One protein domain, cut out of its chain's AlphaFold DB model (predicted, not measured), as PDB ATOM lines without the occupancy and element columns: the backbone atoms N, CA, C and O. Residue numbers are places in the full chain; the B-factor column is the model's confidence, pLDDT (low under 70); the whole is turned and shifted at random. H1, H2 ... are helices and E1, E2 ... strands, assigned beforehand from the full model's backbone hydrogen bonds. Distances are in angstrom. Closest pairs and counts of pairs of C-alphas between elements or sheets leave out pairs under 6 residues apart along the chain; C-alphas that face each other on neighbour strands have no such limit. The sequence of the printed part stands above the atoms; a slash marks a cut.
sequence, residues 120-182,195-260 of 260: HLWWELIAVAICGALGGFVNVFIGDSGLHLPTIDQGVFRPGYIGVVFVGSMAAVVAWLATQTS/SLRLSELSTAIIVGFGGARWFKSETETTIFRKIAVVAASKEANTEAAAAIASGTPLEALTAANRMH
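What this domain is: This is residues 120 to 182 and 195 to 260 of the 260 residues of an uncharacterized protein of Edaphobacter lichenicola (UniProt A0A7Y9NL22). One long helix, H3, runs through most of a rod; H1 and H2 cross it and each other at one end, and a short helical hairpin of H4 and H5 packs by H5 on its other end. A tiny hairpin of two strands, E1 and E2, lies beside H3 between these two groups, with E2 the nearer strand. The printed part has 129 residues in the order H1 E1 E2 H2 H3 H4 H5, and its one sheet, E1 - E2, is antiparallel. The class is mostly helix, and the whole is loose, with a radius of gyration of the C-alphas of 18.9 A and spans of 62 by 26 by 21 A.

How they stand to each other: Start at H1, residues 120 to 142, and go on to E1, residues 151 to 153, and E2, residues 156 to 158. These strands form a hairpin, antiparallel at 154 degrees; look for N 156 and O 153, 2.9 A apart, and N 158 and O 151, 3.0 A apart, both within hydrogen-bond range. Next comes H2, residues 161 to 179, which touches H1 at a steep tilt of 45 degrees, opposite ways; their closest C-alphas, Gly 132 and Ser 169, are 4.2 A apart. Past the cut find the hub, H3, residues 198 to 232. With residues 200 to 213 alone it touches H1, the same way at a steep tilt of 46 degrees; the closest C-alphas are those of Gly 132 and Gly 208, 4.1 A apart. With residues 200 to 216 alone it touches H2, opposite ways at a steep tilt of 51 degrees; the closest C-alphas are those of Gly 168 and Gly 208, 3.7 A apart. The closest C-alphas of E2 and H3, Val 156 and Ile 223, are 7.6 A apart. H4, residues 238 to 246, is apart from H3 and forms a helical hairpin with H5, residues 249 to 258, at a shallow tilt of 14 degrees; C-alphas 244 and 252, their closest, are 4.0 A apart. H3 touches H5 with residues 220 to 231 alone, the same way at a shallow tilt of 13 degrees; the closest C-alphas, Ile 227 and Leu 253, are 5.3 A apart. In H1, H2, H4 and H5 every O i to N i+4 pair is within hydrogen-bond range; in H3 30 of 31 are.

Where its parts are: Find C-alpha 120 at (-33.106, -55.866, -4.990); from there H1 runs 33.5 A to residue 142. H2 measures 27.3 A. H3 begins at C-alpha 198, (-31.690, -63.118, 8.731), and runs 51.5 A. H5 ends at C-alpha 258, (-19.647, -21.799, 38.805).

The domain as a whole: The C-alphas farthest apart, His 120 and Glu 235, are 63.0 A apart. Residues 183 to 194 are not printed, and C-alphas 182 and 195 are 12.9 A apart across this cut. Of the links printed whole, H1 to E1 is short and the others are tight. Mean pLDDT of the printed part is 86.8; residues 145, 181 to 182 and 260 are under 70.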
ATOM      1  N   HIS A 120     -33.193 -55.039  -6.190       73.75
ATOM      2  CA  HIS A 120     -33.106 -55.866  -4.990       73.75
ATOM      3  C   HIS A 120     -32.047 -55.328  -4.023       73.75
ATOM      4  O   HIS A 120     -32.344 -55.177  -2.845       73.75
ATOM      5  N   LEU A 121     -30.884 -54.909  -4.533       78.38
ATOM      6  CA  LEU A 121     -29.786 -54.388  -3.709       78.38
ATOM      7  C   LEU A 121     -30.193 -53.168  -2.868       78.38
ATOM      8  O   LEU A 121     -29.871 -53.081  -1.687       78.38
ATOM      9  N   TRP A 122     -30.939 -52.228  -3.455       79.88
ATOM     10  CA  TRP A 122     -31.400 -51.040  -2.729       79.88
ATOM     11  C   TRP A 122     -32.344 -51.384  -1.578       79.88
ATOM     12  O   TRP A 122     -32.281 -50.755  -0.524       79.88
ATOM     13  N   TRP A 123     -33.199 -52.391  -1.761       85.00
ATOM     14  CA  TRP A 123     -34.109 -52.837  -0.712       85.00
ATOM     15  C   TRP A 123     -33.360 -53.506   0.442       85.00
ATOM     16  O   TRP A 123     -33.670 -53.255   1.604       85.00
ATOM     17  N   GLU A 124     -32.337 -54.301   0.124       87.44
ATOM     18  CA  GLU A 124     -31.451 -54.918   1.115       87.44
ATOM     19  C   GLU A 124     -30.694 -53.859   1.925       87.44
ATOM     20  O   GLU A 124     -30.682 -53.916   3.154       87.44
ATOM     21  N   LEU A 125     -30.162 -52.829   1.258       89.12
ATOM     22  CA  LEU A 125     -29.450 -51.730   1.915       89.12
ATOM     23  C   LEU A 125     -30.371 -50.938   2.856       89.12
ATOM     24  O   LEU A 125     -29.989 -50.658   3.992       89.12
ATOM     25  N   ILE A 126     -31.599 -50.628   2.425       90.12
ATOM     26  CA  ILE A 126     -32.601 -49.962   3.274       90.12
ATOM     27  C   ILE A 126     -32.967 -50.847   4.474       90.12
ATOM     28  O   ILE A 126     -33.043 -50.346   5.595       90.12
ATOM     29  N   ALA A 127     -33.155 -52.155   4.271       88.88
ATOM     30  CA  ALA A 127     -33.474 -53.082   5.355       88.88
ATOM     31  C   ALA A 127     -32.356 -53.132   6.411       88.88
ATOM     32  O   ALA A 127     -32.631 -52.999   7.606       88.88
ATOM     33  N   VAL A 128     -31.094 -53.237   5.981       93.06
ATOM     34  CA  VAL A 128     -29.919 -53.194   6.868       93.06
ATOM     35  C   VAL A 128     -29.828 -51.853   7.597       93.06
ATOM     36  O   VAL A 128     -29.617 -51.829   8.811       93.06
ATOM     37  N   ALA A 129     -30.039 -50.743   6.887       94.25
ATOM     38  CA  ALA A 129     -30.005 -49.402   7.461       94.25
ATOM     39  C   ALA A 129     -31.074 -49.209   8.551       94.25
ATOM     40  O   ALA A 129     -30.771 -48.626   9.595       94.25
ATOM     41  N   ILE A 130     -32.295 -49.719   8.343       93.25
ATOM     42  CA  ILE A 130     -33.387 -49.683   9.331       93.25
ATOM     43  C   ILE A 130     -33.051 -50.566  10.538       93.25
ATOM     44  O   ILE A 130     -33.223 -50.136  11.676       93.25
ATOM     45  N   CYS A 131     -32.526 -51.772  10.320       93.44
ATOM     46  CA  CYS A 131     -32.083 -52.651  11.403       93.44
ATOM     47  C   CYS A 131     -30.956 -52.022  12.242       93.44
ATOM     48  O   CYS A 131     -31.019 -52.045  13.472       93.44
ATOM     49  N   GLY A 132     -29.974 -51.381  11.604       95.69
ATOM     50  CA  GLY A 132     -28.932 -50.619  12.298       95.69
ATOM     51  C   GLY A 132     -29.482 -49.423  13.077       95.69
ATOM     52  O   GLY A 132     -29.093 -49.193  14.223       95.69
ATOM     53  N   ALA A 133     -30.441 -48.698  12.491       93.75
ATOM     54  CA  ALA A 133     -31.136 -47.596  13.149       93.75
ATOM     55  C   ALA A 133     -31.904 -48.066  14.397       93.75
ATOM     56  O   ALA A 133     -31.831 -47.412  15.435       93.75
ATOM     57  N   LEU A 134     -32.579 -49.222  14.333       93.62
ATOM     58  CA  LEU A 134     -33.240 -49.842  15.486       93.62
ATOM     59  C   LEU A 134     -32.235 -50.201  16.588       93.62
ATOM     60  O   LEU A 134     -32.485 -49.900  17.753       93.62
ATOM     61  N   GLY A 135     -31.080 -50.771  16.233       92.38
ATOM     62  CA  GLY A 135     -29.996 -51.027  17.188       92.38
ATOM     63  C   GLY A 135     -29.507 -49.750  17.881       92.38
ATOM     64  O   GLY A 135     -29.387 -49.708  19.106       92.38
ATOM     65  N   GLY A 136     -29.304 -48.674  17.115       92.88
ATOM     66  CA  GLY A 136     -28.945 -47.362  17.659       92.88
ATOM     67  C   GLY A 136     -30.045 -46.746  18.532       92.88
ATOM     68  O   GLY A 136     -29.751 -46.155  19.569       92.88
ATOM     69  N   PHE A 137     -31.313 -46.933  18.167       92.12
ATOM     70  CA  PHE A 137     -32.460 -46.457  18.942       92.12
ATOM     71  C   PHE A 137     -32.573 -47.167  20.296       92.12
ATOM     72  O   PHE A 137     -32.740 -46.511  21.323       92.12
ATOM     73  N   VAL A 138     -32.403 -48.493  20.325       93.44
ATOM     74  CA  VAL A 138     -32.374 -49.271  21.577       93.44
ATOM     75  C   VAL A 138     -31.246 -48.788  22.495       93.44
ATOM     76  O   VAL A 138     -31.447 -48.688  23.703       93.44
ATOM     77  N   ASN A 139     -30.088 -48.408  21.942       91.62
ATOM     78  CA  ASN A 139     -28.996 -47.829  22.732       91.62
ATOM     79  C   ASN A 139     -29.381 -46.495  23.399       91.62
ATOM     80  O   ASN A 139     -28.982 -46.249  24.537       91.62
ATOM     81  N   VAL A 140     -30.174 -45.650  22.733       90.00
ATOM     82  CA  VAL A 140     -30.709 -44.418  23.344       90.00
ATOM     83  C   VAL A 140     -31.683 -44.749  24.470       90.00
ATOM     84  O   VAL A 140     -31.642 -44.101  25.508       90.00
ATOM     85  N   PHE A 141     -32.531 -45.762  24.279       88.75
ATOM     86  CA  PHE A 141     -33.547 -46.144  25.259       88.75
ATOM     87  C   PHE A 141     -32.952 -46.763  26.533       88.75
ATOM     88  O   PHE A 141     -33.471 -46.543  27.621       88.75
ATOM     89  N   ILE A 142     -31.866 -47.530  26.401       89.31
ATOM     90  CA  ILE A 142     -31.153 -48.130  27.541       89.31
ATOM     91  C   ILE A 142     -30.267 -47.097  28.253       89.31
ATOM     92  O   ILE A 142     -29.977 -47.246  29.435       89.31
ATOM     93  N   GLY A 143     -29.797 -46.072  27.542       80.81
ATOM     94  CA  GLY A 143     -28.956 -45.041  28.135       80.81
ATOM     95  C   GLY A 143     -29.755 -44.037  28.965       80.81
ATOM     96  O   GLY A 143     -30.806 -43.569  28.541       80.81
ATOM     97  N   ASP A 144     -29.166 -43.562  30.063       73.31
ATOM     98  CA  ASP A 144     -29.718 -42.483  30.911       73.31
ATOM     99  C   ASP A 144     -29.857 -41.126  30.189       73.31
ATOM    100  O   ASP A 144     -30.234 -40.116  30.774       73.31
ATOM    101  N   SER A 145     -29.529 -41.077  28.895       69.19
ATOM    102  CA  SER A 145     -29.552 -39.869  28.077       69.19
ATOM    103  C   SER A 145     -30.938 -39.483  27.583       69.19
ATOM    104  O   SER A 145     -31.034 -38.413  26.997       69.19
ATOM    105  N   GLY A 146     -31.967 -40.317  27.788       74.25
ATOM    106  CA  GLY A 146     -33.362 -40.050  27.420       74.25
ATOM    107  C   GLY A 146     -33.604 -39.718  25.936       74.25
ATOM    108  O   GLY A 146     -32.695 -39.670  25.107       74.25
ATOM    109  N   LEU A 147     -34.863 -39.444  25.577       83.38
ATOM    110  CA  LEU A 147     -35.246 -38.935  24.249       83.38
ATOM    111  C   LEU A 147     -34.996 -37.422  24.150       83.38
ATOM    112  O   LEU A 147     -35.907 -36.634  23.902       83.38
ATOM    113  N   HIS A 148     -33.753 -36.997  24.367       80.44
ATOM    114  CA  HIS A 148     -33.390 -35.592  24.232       80.44
ATOM    115  C   HIS A 148     -33.145 -35.239  22.762       80.44
ATOM    116  O   HIS A 148     -32.447 -35.950  22.025       80.44
ATOM    117  N   LEU A 149     -33.736 -34.123  22.327       84.81
ATOM    118  CA  LEU A 149     -33.444 -33.545  21.022       84.81
ATOM    119  C   LEU A 149     -31.980 -33.077  20.969       84.81
ATOM    120  O   LEU A 149     -31.429 -32.679  22.000       84.81
ATOM    121  N   PRO A 150     -31.341 -33.124  19.784       81.50
ATOM    122  CA  PRO A 150     -30.001 -32.582  19.615       81.50
ATOM    123  C   PRO A 150     -30.002 -31.107  20.017       81.50
ATOM    124  O   PRO A 150     -30.787 -30.316  19.497       81.50
ATOM    125  N   THR A 151     -29.136 -30.755  20.962       82.94
ATOM    126  CA  THR A 151     -29.003 -29.385  21.457       82.94
ATOM    127  C   THR A 151     -27.540 -28.977  21.454       82.94
ATOM    128  O   THR A 151     -26.643 -29.805  21.643       82.94
ATOM    129  N   ILE A 152     -27.301 -27.694  21.222       81.38
ATOM    130  CA  ILE A 152     -25.979 -27.089  21.335       81.38
ATOM    131  C   ILE A 152     -25.999 -26.313  22.640       81.38
ATOM    132  O   ILE A 152     -26.689 -25.305  22.761       81.38
ATOM    133  N   ASP A 153     -25.262 -26.809  23.625       76.19
ATOM    134  CA  ASP A 153     -25.189 -26.198  24.947       76.19
ATOM    135  C   ASP A 153     -23.737 -25.807  25.219       76.19
ATOM    136  O   ASP A 153     -22.835 -26.642  25.124       76.19
ATOM    137  N   GLN A 154     -23.496 -24.521  25.482       73.56
ATOM    138  CA  GLN A 154     -22.163 -23.966  25.770       73.56
ATOM    139  C   GLN A 154     -21.090 -24.306  24.710       73.56
ATOM    140  O   GLN A 154     -19.934 -24.590  25.032       73.56
ATOM    141  N   GLY A 155     -21.467 -24.325  23.424       74.81
ATOM    142  CA  GLY A 155     -20.552 -24.676  22.328       74.81
ATOM    143  C   GLY A 155     -20.093 -26.143  22.349       74.81
ATOM    144  O   GLY A 155     -19.073 -26.496  21.753       74.81
ATOM    145  N   VAL A 156     -20.805 -27.010  23.074       74.12
ATOM    146  CA  VAL A 156     -20.661 -28.464  23.010       74.12
ATOM    147  C   VAL A 156     -21.859 -29.015  22.249       74.12
ATOM    148  O   VAL A 156     -23.007 -28.876  22.675       74.12
ATOM    149  N   PHE A 157     -21.588 -29.658  21.116       77.50
ATOM    150  CA  PHE A 157     -22.611 -30.365  20.361       77.50
ATOM    151  C   PHE A 157     -23.037 -31.619  21.124       77.50
ATOM    152  O   PHE A 157     -22.203 -32.480  21.417       77.50
ATOM    153  N   ARG A 158     -24.330 -31.731  21.437       80.00
ATOM    154  CA  ARG A 158     -24.905 -32.959  21.986       80.00
ATOM    155  C   ARG A 158     -25.645 -33.698  20.881       80.00
ATOM    156  O   ARG A 158     -26.719 -33.247  20.469       80.00
ATOM    157  N   PRO A 159     -25.108 -34.831  20.404       76.69
ATOM    158  CA  PRO A 159     -25.844 -35.682  19.497       76.69
ATOM    159  C   PRO A 159     -27.024 -36.267  20.270       76.69
ATOM    160  O   PRO A 159     -26.865 -37.162  21.094       76.69
ATOM    161  N   GLY A 160     -28.216 -35.717  20.037       86.81
ATOM    162  CA  GLY A 160     -29.456 -36.289  20.552       86.81
ATOM    163  C   GLY A 160     -29.719 -37.672  19.952       86.81
ATOM    164  O   GLY A 160     -28.897 -38.220  19.207       86.81
ATOM    165  N   TYR A 161     -30.909 -38.218  20.201       88.00
ATOM    166  CA  TYR A 161     -31.266 -39.555  19.709       88.00
ATOM    167  C   TYR A 161     -31.067 -39.715  18.188       88.00
ATOM    168  O   TYR A 161     -30.657 -40.775  17.725       88.00
ATOM    169  N   ILE A 162     -31.276 -38.640  17.418       89.38
ATOM    170  CA  ILE A 162     -31.102 -38.604  15.958       89.38
ATOM    171  C   ILE A 162     -29.660 -38.943  15.559       89.38
ATOM    172  O   ILE A 162     -29.452 -39.745  14.652       89.38
ATOM    173  N   GLY A 163     -28.666 -38.369  16.245       88.75
ATOM    174  CA  GLY A 163     -27.255 -38.610  15.932       88.75
ATOM    175  C   GLY A 163     -26.862 -40.058  16.204       88.75
ATOM    176  O   GLY A 163     -26.223 -40.700  15.377       88.75
ATOM    177  N   VAL A 164     -27.323 -40.602  17.329       91.38
ATOM    178  CA  VAL A 164     -27.041 -41.984  17.738       91.38
ATOM    179  C   VAL A 164     -27.686 -42.998  16.783       91.38
ATOM    180  O   VAL A 164     -27.033 -43.954  16.362       91.38
ATOM    181  N   VAL A 165     -28.941 -42.769  16.383       92.31
ATOM    182  CA  VAL A 165     -29.660 -43.613  15.411       92.31
ATOM    183  C   VAL A 165     -29.001 -43.555  14.032       92.31
ATOM    184  O   VAL A 165     -28.813 -44.594  13.395       92.31
ATOM    185  N   PHE A 166     -28.610 -42.361  13.582       92.81
ATOM    186  CA  PHE A 166     -27.933 -42.177  12.301       92.81
ATOM    187  C   PHE A 166     -26.587 -42.908  12.258       92.81
ATOM    188  O   PHE A 166     -26.318 -43.651  11.313       92.81
ATOM    189  N   VAL A 167     -25.771 -42.765  13.306       93.50
ATOM    190  CA  VAL A 167     -24.484 -43.466  13.407       93.50
ATOM    191  C   VAL A 167     -24.683 -44.982  13.452       93.50
ATOM    192  O   VAL A 167     -23.953 -45.699  12.772       93.50
ATOM    193  N   GLY A 168     -25.696 -45.480  14.168       93.31
ATOM    194  CA  GLY A 168     -26.031 -46.908  14.175       93.31
ATOM    195  C   GLY A 168     -26.431 -47.436  12.791       93.31
ATOM    196  O   GLY A 168     -25.975 -48.500  12.370       93.31
ATOM    197  N   SER A 169     -27.220 -46.662  12.041       93.44
ATOM    198  CA  SER A 169     -27.590 -46.989  10.661       93.44
ATOM    199  C   SER A 169     -26.369 -47.053   9.736       93.44
ATOM    200  O   SER A 169     -26.175 -48.042   9.026       93.44
ATOM    201  N   MET A 170     -25.495 -46.042   9.796       93.81
ATOM    202  CA  MET A 170     -24.268 -45.990   8.993       93.81
ATOM    203  C   MET A 170     -23.290 -47.108   9.348       93.81
ATOM    204  O   MET A 170     -22.759 -47.753   8.447       93.81
ATOM    205  N   ALA A 171     -23.096 -47.393  10.636       93.62
ATOM    206  CA  ALA A 171     -22.237 -48.484  11.084       93.62
ATOM    207  C   ALA A 171     -22.713 -49.838  10.534       93.62
ATOM    208  O   ALA A 171     -21.903 -50.616  10.031       93.62
ATOM    209  N   ALA A 172     -24.024 -50.097  10.571       94.56
ATOM    210  CA  ALA A 172     -24.602 -51.327  10.038       94.56
ATOM    211  C   ALA A 172     -24.428 -51.452   8.518       94.56
ATOM    212  O   ALA A 172     -24.040 -52.515   8.036       94.56
ATOM    213  N   VAL A 173     -24.663 -50.370   7.766       92.44
ATOM    214  CA  VAL A 173     -24.473 -50.359   6.306       92.44
ATOM    215  C   VAL A 173     -23.009 -50.598   5.948       92.44
ATOM    216  O   VAL A 173     -22.727 -51.437   5.099       92.44
ATOM    217  N   VAL A 174     -22.072 -49.915   6.612       90.94
ATOM    218  CA  VAL A 174     -20.632 -50.085   6.361       90.94
ATOM    219  C   VAL A 174     -20.180 -51.504   6.703       90.94
ATOM    220  O   VAL A 174     -19.457 -52.109   5.916       90.94
ATOM    221  N   ALA A 175     -20.630 -52.065   7.827       90.88
ATOM    222  CA  ALA A 175     -20.295 -53.437   8.199       90.88
ATOM    223  C   ALA A 175     -20.866 -54.458   7.209       90.88
ATOM    224  O   ALA A 175     -20.159 -55.378   6.804       90.88
ATOM    225  N   TRP A 176     -22.113 -54.280   6.769       90.81
ATOM    226  CA  TRP A 176     -22.705 -55.150   5.758       90.81
ATOM    227  C   TRP A 176     -21.958 -55.044   4.424       90.81
ATOM    228  O   TRP A 176     -21.550 -56.065   3.875       90.81
ATOM    229  N   LEU A 177     -21.673 -53.827   3.948       86.38
ATOM    230  CA  LEU A 177     -20.881 -53.609   2.733       86.38
ATOM    231  C   LEU A 177     -19.480 -54.223   2.841       86.38
ATOM    232  O   LEU A 177     -19.004 -54.797   1.870       86.38
ATOM    233  N   ALA A 178     -18.845 -54.169   4.015       84.94
ATOM    234  CA  ALA A 178     -17.548 -54.802   4.245       84.94
ATOM    235  C   ALA A 178     -17.603 -56.337   4.144       84.94
ATOM    236  O   ALA A 178     -16.613 -56.960   3.767       84.94
ATOM    237  N   THR A 179     -18.749 -56.955   4.454       82.19
ATOM    238  CA  THR A 179     -18.948 -58.406   4.278       82.19
ATOM    239  C   THR A 179     -19.311 -58.798   2.847       82.19
ATOM    240  O   THR A 179     -19.049 -59.929   2.440       82.19
ATOM    241  N   GLN A 180     -19.871 -57.873   2.063       78.19
ATOM    242  CA  GLN A 180     -20.111 -58.080   0.641       78.19
ATOM    243  C   GLN A 180     -18.785 -57.886  -0.107       78.19
ATOM    244  O   GLN A 180     -18.445 -56.788  -0.536       78.19
ATOM    245  N   THR A 181     -18.025 -58.963  -0.296       59.16
ATOM    246  CA  THR A 181     -16.746 -58.993  -1.033       59.16
ATOM    247  C   THR A 181     -16.918 -58.829  -2.552       59.16
ATOM    248  O   THR A 181     -16.272 -59.500  -3.358       59.16
ATOM    249  N   SER A 182     -17.806 -57.932  -2.974       55.22
ATOM    250  CA  SER A 182     -17.954 -57.559  -4.376       55.22
ATOM    251  C   SER A 182     -16.782 -56.658  -4.756       55.22
ATOM    252  O   SER A 182     -16.565 -55.613  -4.146       55.22
ATOM    253  N   SER A 195     -28.105 -62.080  -1.371       74.38
ATOM    254  CA  SER A 195     -29.295 -62.626  -0.742       74.38
ATOM    255  C   SER A 195     -29.231 -62.235   0.718       74.38
ATOM    256  O   SER A 195     -28.416 -62.795   1.456       74.38
ATOM    257  N   LEU A 196     -30.080 -61.298   1.119       79.38
ATOM    258  CA  LEU A 196     -30.170 -60.865   2.506       79.38
ATOM    259  C   LEU A 196     -30.542 -62.036   3.426       79.38
ATOM    260  O   LEU A 196     -31.630 -62.615   3.313       79.38
ATOM    261  N   ARG A 197     -29.650 -62.394   4.351       88.75
ATOM    262  CA  ARG A 197     -29.911 -63.451   5.346       88.75
ATOM    263  C   ARG A 197     -30.386 -62.843   6.663       88.75
ATOM    264  O   ARG A 197     -29.923 -61.786   7.073       88.75
ATOM    265  N   LEU A 198     -31.246 -63.555   7.397       84.94
ATOM    266  CA  LEU A 198     -31.690 -63.118   8.731       84.94
ATOM    267  C   LEU A 198     -30.511 -62.927   9.704       84.94
ATOM    268  O   LEU A 198     -30.550 -62.054  10.569       84.94
ATOM    269  N   SER A 199     -29.435 -63.702   9.528       90.12
ATOM    270  CA  SER A 199     -28.186 -63.524  10.270       90.12
ATOM    271  C   SER A 199     -27.563 -62.147  10.039       90.12
ATOM    272  O   SER A 199     -27.103 -61.536  10.994       90.12
ATOM    273  N   GLU A 200     -27.600 -61.627   8.808       91.31
ATOM    274  CA  GLU A 200     -27.056 -60.305   8.471       91.31
ATOM    275  C   GLU A 200     -27.884 -59.185   9.102       91.31
ATOM    276  O   GLU A 200     -27.320 -58.208   9.585       91.31
ATOM    277  N   LEU A 201     -29.209 -59.351   9.178       91.69
ATOM    278  CA  LEU A 201     -30.082 -58.411   9.886       91.69
ATOM    279  C   LEU A 201     -29.791 -58.383  11.392       91.69
ATOM    280  O   LEU A 201     -29.724 -57.309  11.986       91.69
ATOM    281  N   SER A 202     -29.570 -59.549  12.008       92.25
ATOM    282  CA  SER A 202     -29.162 -59.634  13.417       92.25
ATOM    283  C   SER A 202     -27.813 -58.945  13.648       92.25
ATOM    284  O   SER A 202     -27.680 -58.108  14.543       92.25
ATOM    285  N   THR A 203     -26.828 -59.207  12.780       93.31
ATOM    286  CA  THR A 203     -25.530 -58.525  12.816       93.31
ATOM    287  C   THR A 203     -25.684 -57.014  12.644       93.31
ATOM    288  O   THR A 203     -25.060 -56.265  13.389       93.31
ATOM    289  N   ALA A 204     -26.548 -56.549  11.738       93.88
ATOM    290  CA  ALA A 204     -26.816 -55.126  11.529       93.88
ATOM    291  C   ALA A 204     -27.358 -54.441  12.794       93.88
ATOM    292  O   ALA A 204     -26.899 -53.353  13.138       93.88
ATOM    293  N   ILE A 205     -28.278 -55.084  13.523       93.62
ATOM    294  CA  ILE A 205     -28.799 -54.561  14.798       93.62
ATOM    295  C   ILE A 205     -27.678 -54.471  15.842       93.62
ATOM    296  O   ILE A 205     -27.519 -53.431  16.484       93.62
ATOM    297  N   ILE A 206     -26.878 -55.533  15.994       95.75
ATOM    298  CA  ILE A 206     -25.775 -55.586  16.970       95.75
ATOM    299  C   ILE A 206     -24.718 -54.520  16.658       95.75
ATOM    300  O   ILE A 206     -24.288 -53.792  17.554       95.75
ATOM    301  N   VAL A 207     -24.325 -54.394  15.389       96.38
ATOM    302  CA  VAL A 207     -23.370 -53.376  14.934       96.38
ATOM    303  C   VAL A 207     -23.944 -51.976  15.130       96.38
ATOM    304  O   VAL A 207     -23.234 -51.099  15.617       96.38
ATOM    305  N   GLY A 208     -25.224 -51.765  14.814       93.62
ATOM    306  CA  GLY A 208     -25.892 -50.484  15.029       93.62
ATOM    307  C   GLY A 208     -25.903 -50.069  16.499       93.62
ATOM    308  O   GLY A 208     -25.578 -48.926  16.819       93.62
ATOM    309  N   PHE A 209     -26.182 -51.010  17.405       94.88
ATOM    310  CA  PHE A 209     -26.108 -50.794  18.853       94.88
ATOM    311  C   PHE A 209     -24.675 -50.487  19.324       94.88
ATOM    312  O   PHE A 209     -24.448 -49.521  20.056       94.88
ATOM    313  N   GLY A 210     -23.691 -51.275  18.878       94.19
ATOM    314  CA  GLY A 210     -22.284 -51.093  19.246       94.19
ATOM    315  C   GLY A 210     -21.699 -49.768  18.747       94.19
ATOM    316  O   GLY A 210     -21.062 -49.046  19.516       94.19
ATOM    317  N   GLY A 211     -21.967 -49.409  17.487       91.81
ATOM    318  CA  GLY A 211     -21.516 -48.151  16.885       91.81
ATOM    319  C   GLY A 211     -22.122 -46.926  17.569       91.81
ATOM    320  O   GLY A 211     -21.412 -45.970  17.883       91.81
ATOM    321  N   ALA A 212     -23.415 -46.990  17.894       92.44
ATOM    322  CA  ALA A 212     -24.108 -45.974  18.680       92.44
ATOM    323  C   ALA A 212     -23.471 -45.755  20.065       92.44
ATOM    324  O   ALA A 212     -23.287 -44.612  20.497       92.44
ATOM    325  N   ARG A 213     -23.098 -46.838  20.757       92.06
ATOM    326  CA  ARG A 213     -22.452 -46.774  22.075       92.06
ATOM    327  C   ARG A 213     -21.053 -46.165  22.004       92.06
ATOM    328  O   ARG A 213     -20.717 -45.323  22.837       92.06
ATOM    329  N   TRP A 214     -20.263 -46.554  21.003       92.38
ATOM    330  CA  TRP A 214     -18.927 -45.999  20.791       92.38
ATOM    331  C   TRP A 214     -18.981 -44.486  20.537       92.38
ATOM    332  O   TRP A 214     -18.298 -43.717  21.213       92.38
ATOM    333  N   PHE A 215     -19.875 -44.042  19.652       89.81
ATOM    334  CA  PHE A 215     -20.039 -42.622  19.338       89.81
ATOM    335  C   PHE A 215     -20.463 -41.777  20.547       89.81
ATOM    336  O   PHE A 215     -19.958 -40.669  20.753       89.81
ATOM    337  N   LYS A 216     -21.348 -42.318  21.393       87.88
ATOM    338  CA  LYS A 216     -21.718 -41.675  22.659       87.88
ATOM    339  C   LYS A 216     -20.503 -41.520  23.583       87.88
ATOM    340  O   LYS A 216     -20.274 -40.423  24.086       87.88
ATOM    341  N   SER A 217     -19.694 -42.573  23.743       89.06
ATOM    342  CA  SER A 217     -18.506 -42.529  24.610       89.06
ATOM    343  C   SER A 217     -17.470 -41.498  24.152       89.06
ATOM    344  O   SER A 217     -16.921 -40.772  24.977       89.06
ATOM    345  N   GLU A 218     -17.269 -41.348  22.841       88.88
ATOM    346  CA  GLU A 218     -16.328 -40.363  22.292       88.88
ATOM    347  C   GLU A 218     -16.798 -38.915  22.522       88.88
ATOM    348  O   GLU A 218     -16.006 -37.996  22.736       88.88
ATOM    349  N   THR A 219     -18.112 -38.696  22.542       86.25
ATOM    350  CA  THR A 219     -18.661 -37.372  22.855       86.25
ATOM    351  C   THR A 219     -18.467 -37.032  24.339       86.25
ATOM    352  O   THR A 219     -18.110 -35.901  24.680       86.25
ATOM    353  N   GLU A 220     -18.650 -38.007  25.231       87.06
ATOM    354  CA  GLU A 220     -18.484 -37.824  26.679       87.06
ATOM    355  C   GLU A 220     -17.029 -37.524  27.066       87.06
ATOM    356  O   GLU A 220     -16.784 -36.641  27.893       87.06
ATOM    357  N   THR A 221     -16.041 -38.161  26.424       88.12
ATOM    358  CA  THR A 221     -14.617 -37.871  26.693       88.12
ATOM    359  C   THR A 221     -14.253 -36.422  26.372       88.12
ATOM    360  O   THR A 221     -13.474 -35.800  27.100       88.12
ATOM    361  N   THR A 222     -14.851 -35.844  25.329       86.06
ATOM    362  CA  THR A 222     -14.654 -34.432  24.976       86.06
ATOM    363  C   THR A 222     -15.202 -33.502  26.060       86.06
ATOM    364  O   THR A 222     -14.561 -32.504  26.400       86.06
ATOM    365  N   ILE A 223     -16.351 -33.844  26.650       86.06
ATOM    366  CA  ILE A 223     -16.934 -33.094  27.771       86.06
ATOM    367  C   ILE A 223     -16.022 -33.190  28.995       86.06
ATOM    368  O   ILE A 223     -15.676 -32.157  29.566       86.06
ATOM    369  N   PHE A 224     -15.545 -34.387  29.347       88.25
ATOM    370  CA  PHE A 224     -14.627 -34.562  30.478       88.25
ATOM    371  C   PHE A 224     -13.319 -33.789  30.312       88.25
ATOM    372  O   PHE A 224     -12.849 -33.178  31.271       88.25
ATOM    373  N   ARG A 225     -12.759 -33.728  29.099       88.12
ATOM    374  CA  ARG A 225     -11.579 -32.893  28.819       88.12
ATOM    375  C   ARG A 225     -11.867 -31.409  29.053       88.12
ATOM    376  O   ARG A 225     -11.045 -30.731  29.663       88.12
ATOM    377  N   LYS A 226     -13.029 -30.907  28.619       86.00
ATOM    378  CA  LYS A 226     -13.438 -29.514  28.875       86.00
ATOM    379  C   LYS A 226     -13.615 -29.244  30.371       86.00
ATOM    380  O   LYS A 226     -13.097 -28.243  30.854       86.00
ATOM    381  N   ILE A 227     -14.265 -30.151  31.103       86.56
ATOM    382  CA  ILE A 227     -14.415 -30.053  32.565       86.56
ATOM    383  C   ILE A 227     -13.045 -30.005  33.235       86.56
ATOM    384  O   ILE A 227     -12.812 -29.127  34.054       86.56
ATOM    385  N   ALA A 228     -12.129 -30.901  32.862       88.25
ATOM    386  CA  ALA A 228     -10.792 -30.956  33.441       88.25
ATOM    387  C   ALA A 228     -10.004 -29.659  33.201       88.25
ATOM    388  O   ALA A 228      -9.358 -29.166  34.119       88.25
ATOM    389  N   VAL A 229     -10.089 -29.075  31.999       88.25
ATOM    390  CA  VAL A 229      -9.441 -27.790  31.689       88.25
ATOM    391  C   VAL A 229     -10.041 -26.651  32.515       88.25
ATOM    392  O   VAL A 229      -9.291 -25.864  33.090       88.25
ATOM    393  N   VAL A 230     -11.372 -26.574  32.615       86.19
ATOM    394  CA  VAL A 230     -12.050 -25.539  33.412       86.19
ATOM    395  C   VAL A 230     -11.718 -25.700  34.895       86.19
ATOM    396  O   VAL A 230     -11.317 -24.731  35.531       86.19
ATOM    397  N   ALA A 231     -11.810 -26.915  35.432       86.88
ATOM    398  CA  ALA A 231     -11.497 -27.206  36.827       86.88
ATOM    399  C   ALA A 231     -10.025 -26.913  37.160       86.88
ATOM    400  O   ALA A 231      -9.741 -26.343  38.205       86.88
ATOM    401  N   ALA A 232      -9.088 -27.233  36.259       88.38
ATOM    402  CA  ALA A 232      -7.666 -26.937  36.452       88.38
ATOM    403  C   ALA A 232      -7.335 -25.434  36.384       88.38
ATOM    404  O   ALA A 232      -6.290 -25.019  36.875       88.38
ATOM    405  N   SER A 233      -8.193 -24.625  35.756       87.25
ATOM    406  CA  SER A 233      -7.998 -23.175  35.637       87.25
ATOM    407  C   SER A 233      -8.527 -22.368  36.827       87.25
ATOM    408  O   SER A 233      -8.345 -21.153  36.849       87.25
ATOM    409  N   LYS A 234      -9.192 -23.017  37.790       88.06
ATOM    410  CA  LYS A 234      -9.924 -22.361  38.880       88.06
ATOM    411  C   LYS A 234      -9.387 -22.758  40.251       88.06
ATOM    412  O   LYS A 234      -8.738 -23.793  40.396       88.06
ATOM    413  N   GLU A 235      -9.641 -21.921  41.255       87.31
ATOM    414  CA  GLU A 235      -9.227 -22.193  42.632       87.31
ATOM    415  C   GLU A 235      -9.977 -23.398  43.219       87.31
ATOM    416  O   GLU A 235     -11.111 -23.712  42.846       87.31
ATOM    417  N   ALA A 236      -9.317 -24.115  44.132       86.06
ATOM    418  CA  ALA A 236      -9.841 -25.354  44.688       86.06
ATOM    419  C   ALA A 236     -11.094 -25.096  45.542       86.06
ATOM    420  O   ALA A 236     -11.016 -24.506  46.617       86.06
ATOM    421  N   ASN A 237     -12.242 -25.608  45.092       88.31
ATOM    422  CA  ASN A 237     -13.508 -25.563  45.821       88.31
ATOM    423  C   ASN A 237     -14.013 -26.992  46.083       88.31
ATOM    424  O   ASN A 237     -14.323 -27.736  45.149       88.31
ATOM    425  N   THR A 238     -14.091 -27.380  47.358       88.88
ATOM    426  CA  THR A 238     -14.469 -28.734  47.795       88.88
ATOM    427  C   THR A 238     -15.931 -29.075  47.512       88.88
ATOM    428  O   THR A 238     -16.230 -30.214  47.159       88.88
ATOM    429  N   GLU A 239     -16.837 -28.102  47.608       89.25
ATOM    430  CA  GLU A 239     -18.264 -28.287  47.325       89.25
ATOM    431  C   GLU A 239     -18.491 -28.540  45.833       89.25
ATOM    432  O   GLU A 239     -19.143 -29.509  45.436       89.25
ATOM    433  N   ALA A 240     -17.877 -27.717  44.986       85.69
ATOM    434  CA  ALA A 240     -17.992 -27.883  43.546       85.69
ATOM    435  C   ALA A 240     -17.238 -29.137  43.051       85.69
ATOM    436  O   ALA A 240     -17.690 -29.776  42.103       85.69
ATOM    437  N   ALA A 241     -16.160 -29.559  43.722       86.94
ATOM    438  CA  ALA A 241     -15.512 -30.844  43.452       86.94
ATOM    439  C   ALA A 241     -16.430 -32.042  43.759       86.94
ATOM    440  O   ALA A 241     -16.490 -32.979  42.962       86.94
ATOM    441  N   ALA A 242     -17.186 -31.999  44.862       89.56
ATOM    442  CA  ALA A 242     -18.172 -33.032  45.182       89.56
ATOM    443  C   ALA A 242     -19.289 -33.090  44.124       89.56
ATOM    444  O   ALA A 242     -19.619 -34.174  43.645       89.56
ATOM    445  N   ALA A 243     -19.794 -31.931  43.687       88.62
ATOM    446  CA  ALA A 243     -20.806 -31.850  42.632       88.62
ATOM    447  C   ALA A 243     -20.302 -32.371  41.271       88.62
ATOM    448  O   ALA A 243     -21.045 -33.041  40.556       88.62
ATOM    449  N   ILE A 244     -19.037 -32.109  40.918       88.50
ATOM    450  CA  ILE A 244     -18.399 -32.658  39.710       88.50
ATOM    451  C   ILE A 244     -18.275 -34.184  39.792       88.50
ATOM    452  O   ILE A 244     -18.447 -34.860  38.781       88.50
ATOM    453  N   ALA A 245     -17.977 -34.727  40.977       89.56
ATOM    454  CA  ALA A 245     -17.772 -36.160  41.170       89.56
ATOM    455  C   ALA A 245     -19.076 -36.973  41.133       89.56
ATOM    456  O   ALA A 245     -19.059 -38.120  40.688       89.56
ATOM    457  N   SER A 246     -20.191 -36.407  41.606       89.50
ATOM    458  CA  SER A 246     -21.481 -37.108  41.679       89.50
ATOM    459  C   SER A 246     -22.449 -36.769  40.545       89.50
ATOM    460  O   SER A 246     -23.421 -37.494  40.346       89.50
ATOM    461  N   GLY A 247     -22.241 -35.644  39.858       86.06
ATOM    462  CA  GLY A 247     -23.147 -35.149  38.827       86.06
ATOM    463  C   GLY A 247     -22.990 -35.861  37.488       86.06
ATOM    464  O   GLY A 247     -21.943 -36.422  37.156       86.06
ATOM    465  N   THR A 248     -24.030 -35.775  36.663       85.25
ATOM    466  CA  THR A 248     -23.916 -36.105  35.237       85.25
ATOM    467  C   THR A 248     -22.855 -35.213  34.573       85.25
ATOM    468  O   THR A 248     -22.592 -34.109  35.060       85.25
ATOM    469  N   PRO A 249     -22.258 -35.604  33.430       83.44
ATOM    470  CA  PRO A 249     -21.190 -34.822  32.797       83.44
ATOM    471  C   PRO A 249     -21.531 -33.335  32.591       83.44
ATOM    472  O   PRO A 249     -20.658 -32.477  32.636       83.44
ATOM    473  N   LEU A 250     -22.802 -32.990  32.393       79.94
ATOM    474  CA  LEU A 250     -23.207 -31.604  32.153       79.94
ATOM    475  C   LEU A 250     -23.506 -30.832  33.443       79.94
ATOM    476  O   LEU A 250     -23.198 -29.642  33.522       79.94
ATOM    477  N   GLU A 251     -23.994 -31.502  34.484       86.62
ATOM    478  CA  GLU A 251     -24.031 -30.930  35.834       86.62
ATOM    479  C   GLU A 251     -22.616 -30.654  36.335       86.62
ATOM    480  O   GLU A 251     -22.349 -29.565  36.839       86.62
ATOM    481  N   ALA A 252     -21.687 -31.582  36.090       86.94
ATOM    482  CA  ALA A 252     -20.276 -31.419  36.404       86.94
ATOM    483  C   ALA A 252     -19.653 -30.227  35.657       86.94
ATOM    484  O   ALA A 252     -18.978 -29.397  36.266       86.94
ATOM    485  N   LEU A 253     -19.932 -30.068  34.358       83.56
ATOM    486  CA  LEU A 253     -19.480 -28.895  33.599       83.56
ATOM    487  C   LEU A 253     -20.079 -27.587  34.134       83.56
ATOM    488  O   LEU A 253     -19.374 -26.586  34.265       83.56
ATOM    489  N   THR A 254     -21.364 -27.595  34.481       86.81
ATOM    490  CA  THR A 254     -22.046 -26.420  35.040       86.81
ATOM    491  C   THR A 254     -21.480 -26.052  36.412       86.81
ATOM    492  O   THR A 254     -21.246 -24.873  36.676       86.81
ATOM    493  N   ALA A 255     -21.198 -27.039  37.266       87.50
ATOM    494  CA  ALA A 255     -20.560 -26.848  38.565       87.50
ATOM    495  C   ALA A 255     -19.133 -26.294  38.420       87.50
ATOM    496  O   ALA A 255     -18.796 -25.304  39.068       87.50
ATOM    497  N   ALA A 256     -18.332 -26.844  37.500       88.12
ATOM    498  CA  ALA A 256     -16.998 -26.326  37.192       88.12
ATOM    499  C   ALA A 256     -17.051 -24.866  36.707       88.12
ATOM    500  O   ALA A 256     -16.238 -24.031  37.105       88.12
ATOM    501  N   ASN A 257     -18.049 -24.505  35.897       87.19
ATOM    502  CA  ASN A 257     -18.233 -23.130  35.433       87.19
ATOM    503  C   ASN A 257     -18.650 -22.151  36.546       87.19
ATOM    504  O   ASN A 257     -18.351 -20.967  36.414       87.19
ATOM    505  N   ARG A 258     -19.248 -22.625  37.647       86.25
ATOM    506  CA  ARG A 258     -19.647 -21.799  38.805       86.25
ATOM    507  C   ARG A 258     -18.561 -21.592  39.860       86.25
ATOM    508  O   ARG A 258     -18.736 -20.732  40.713       86.25
ATOM    509  N   MET A 259     -17.463 -22.349  39.819       84.00
ATOM    510  CA  MET A 259     -16.282 -22.040  40.633       84.00
ATOM    511  C   MET A 259     -15.792 -20.632  40.226       84.00
ATOM    512  O   MET A 259     -15.507 -20.412  39.050       84.00
ATOM    513  N   HIS A 260     -15.807 -19.662  41.134       68.12
ATOM    514  CA  HIS A 260     -15.310 -18.300  40.902       68.12
ATOM    515  C   HIS A 260     -14.005 -18.105  41.653       68.12
ATOM    516  O   HIS A 260     -13.918 -18.658  42.772       68.12
TER     517      HIS A 260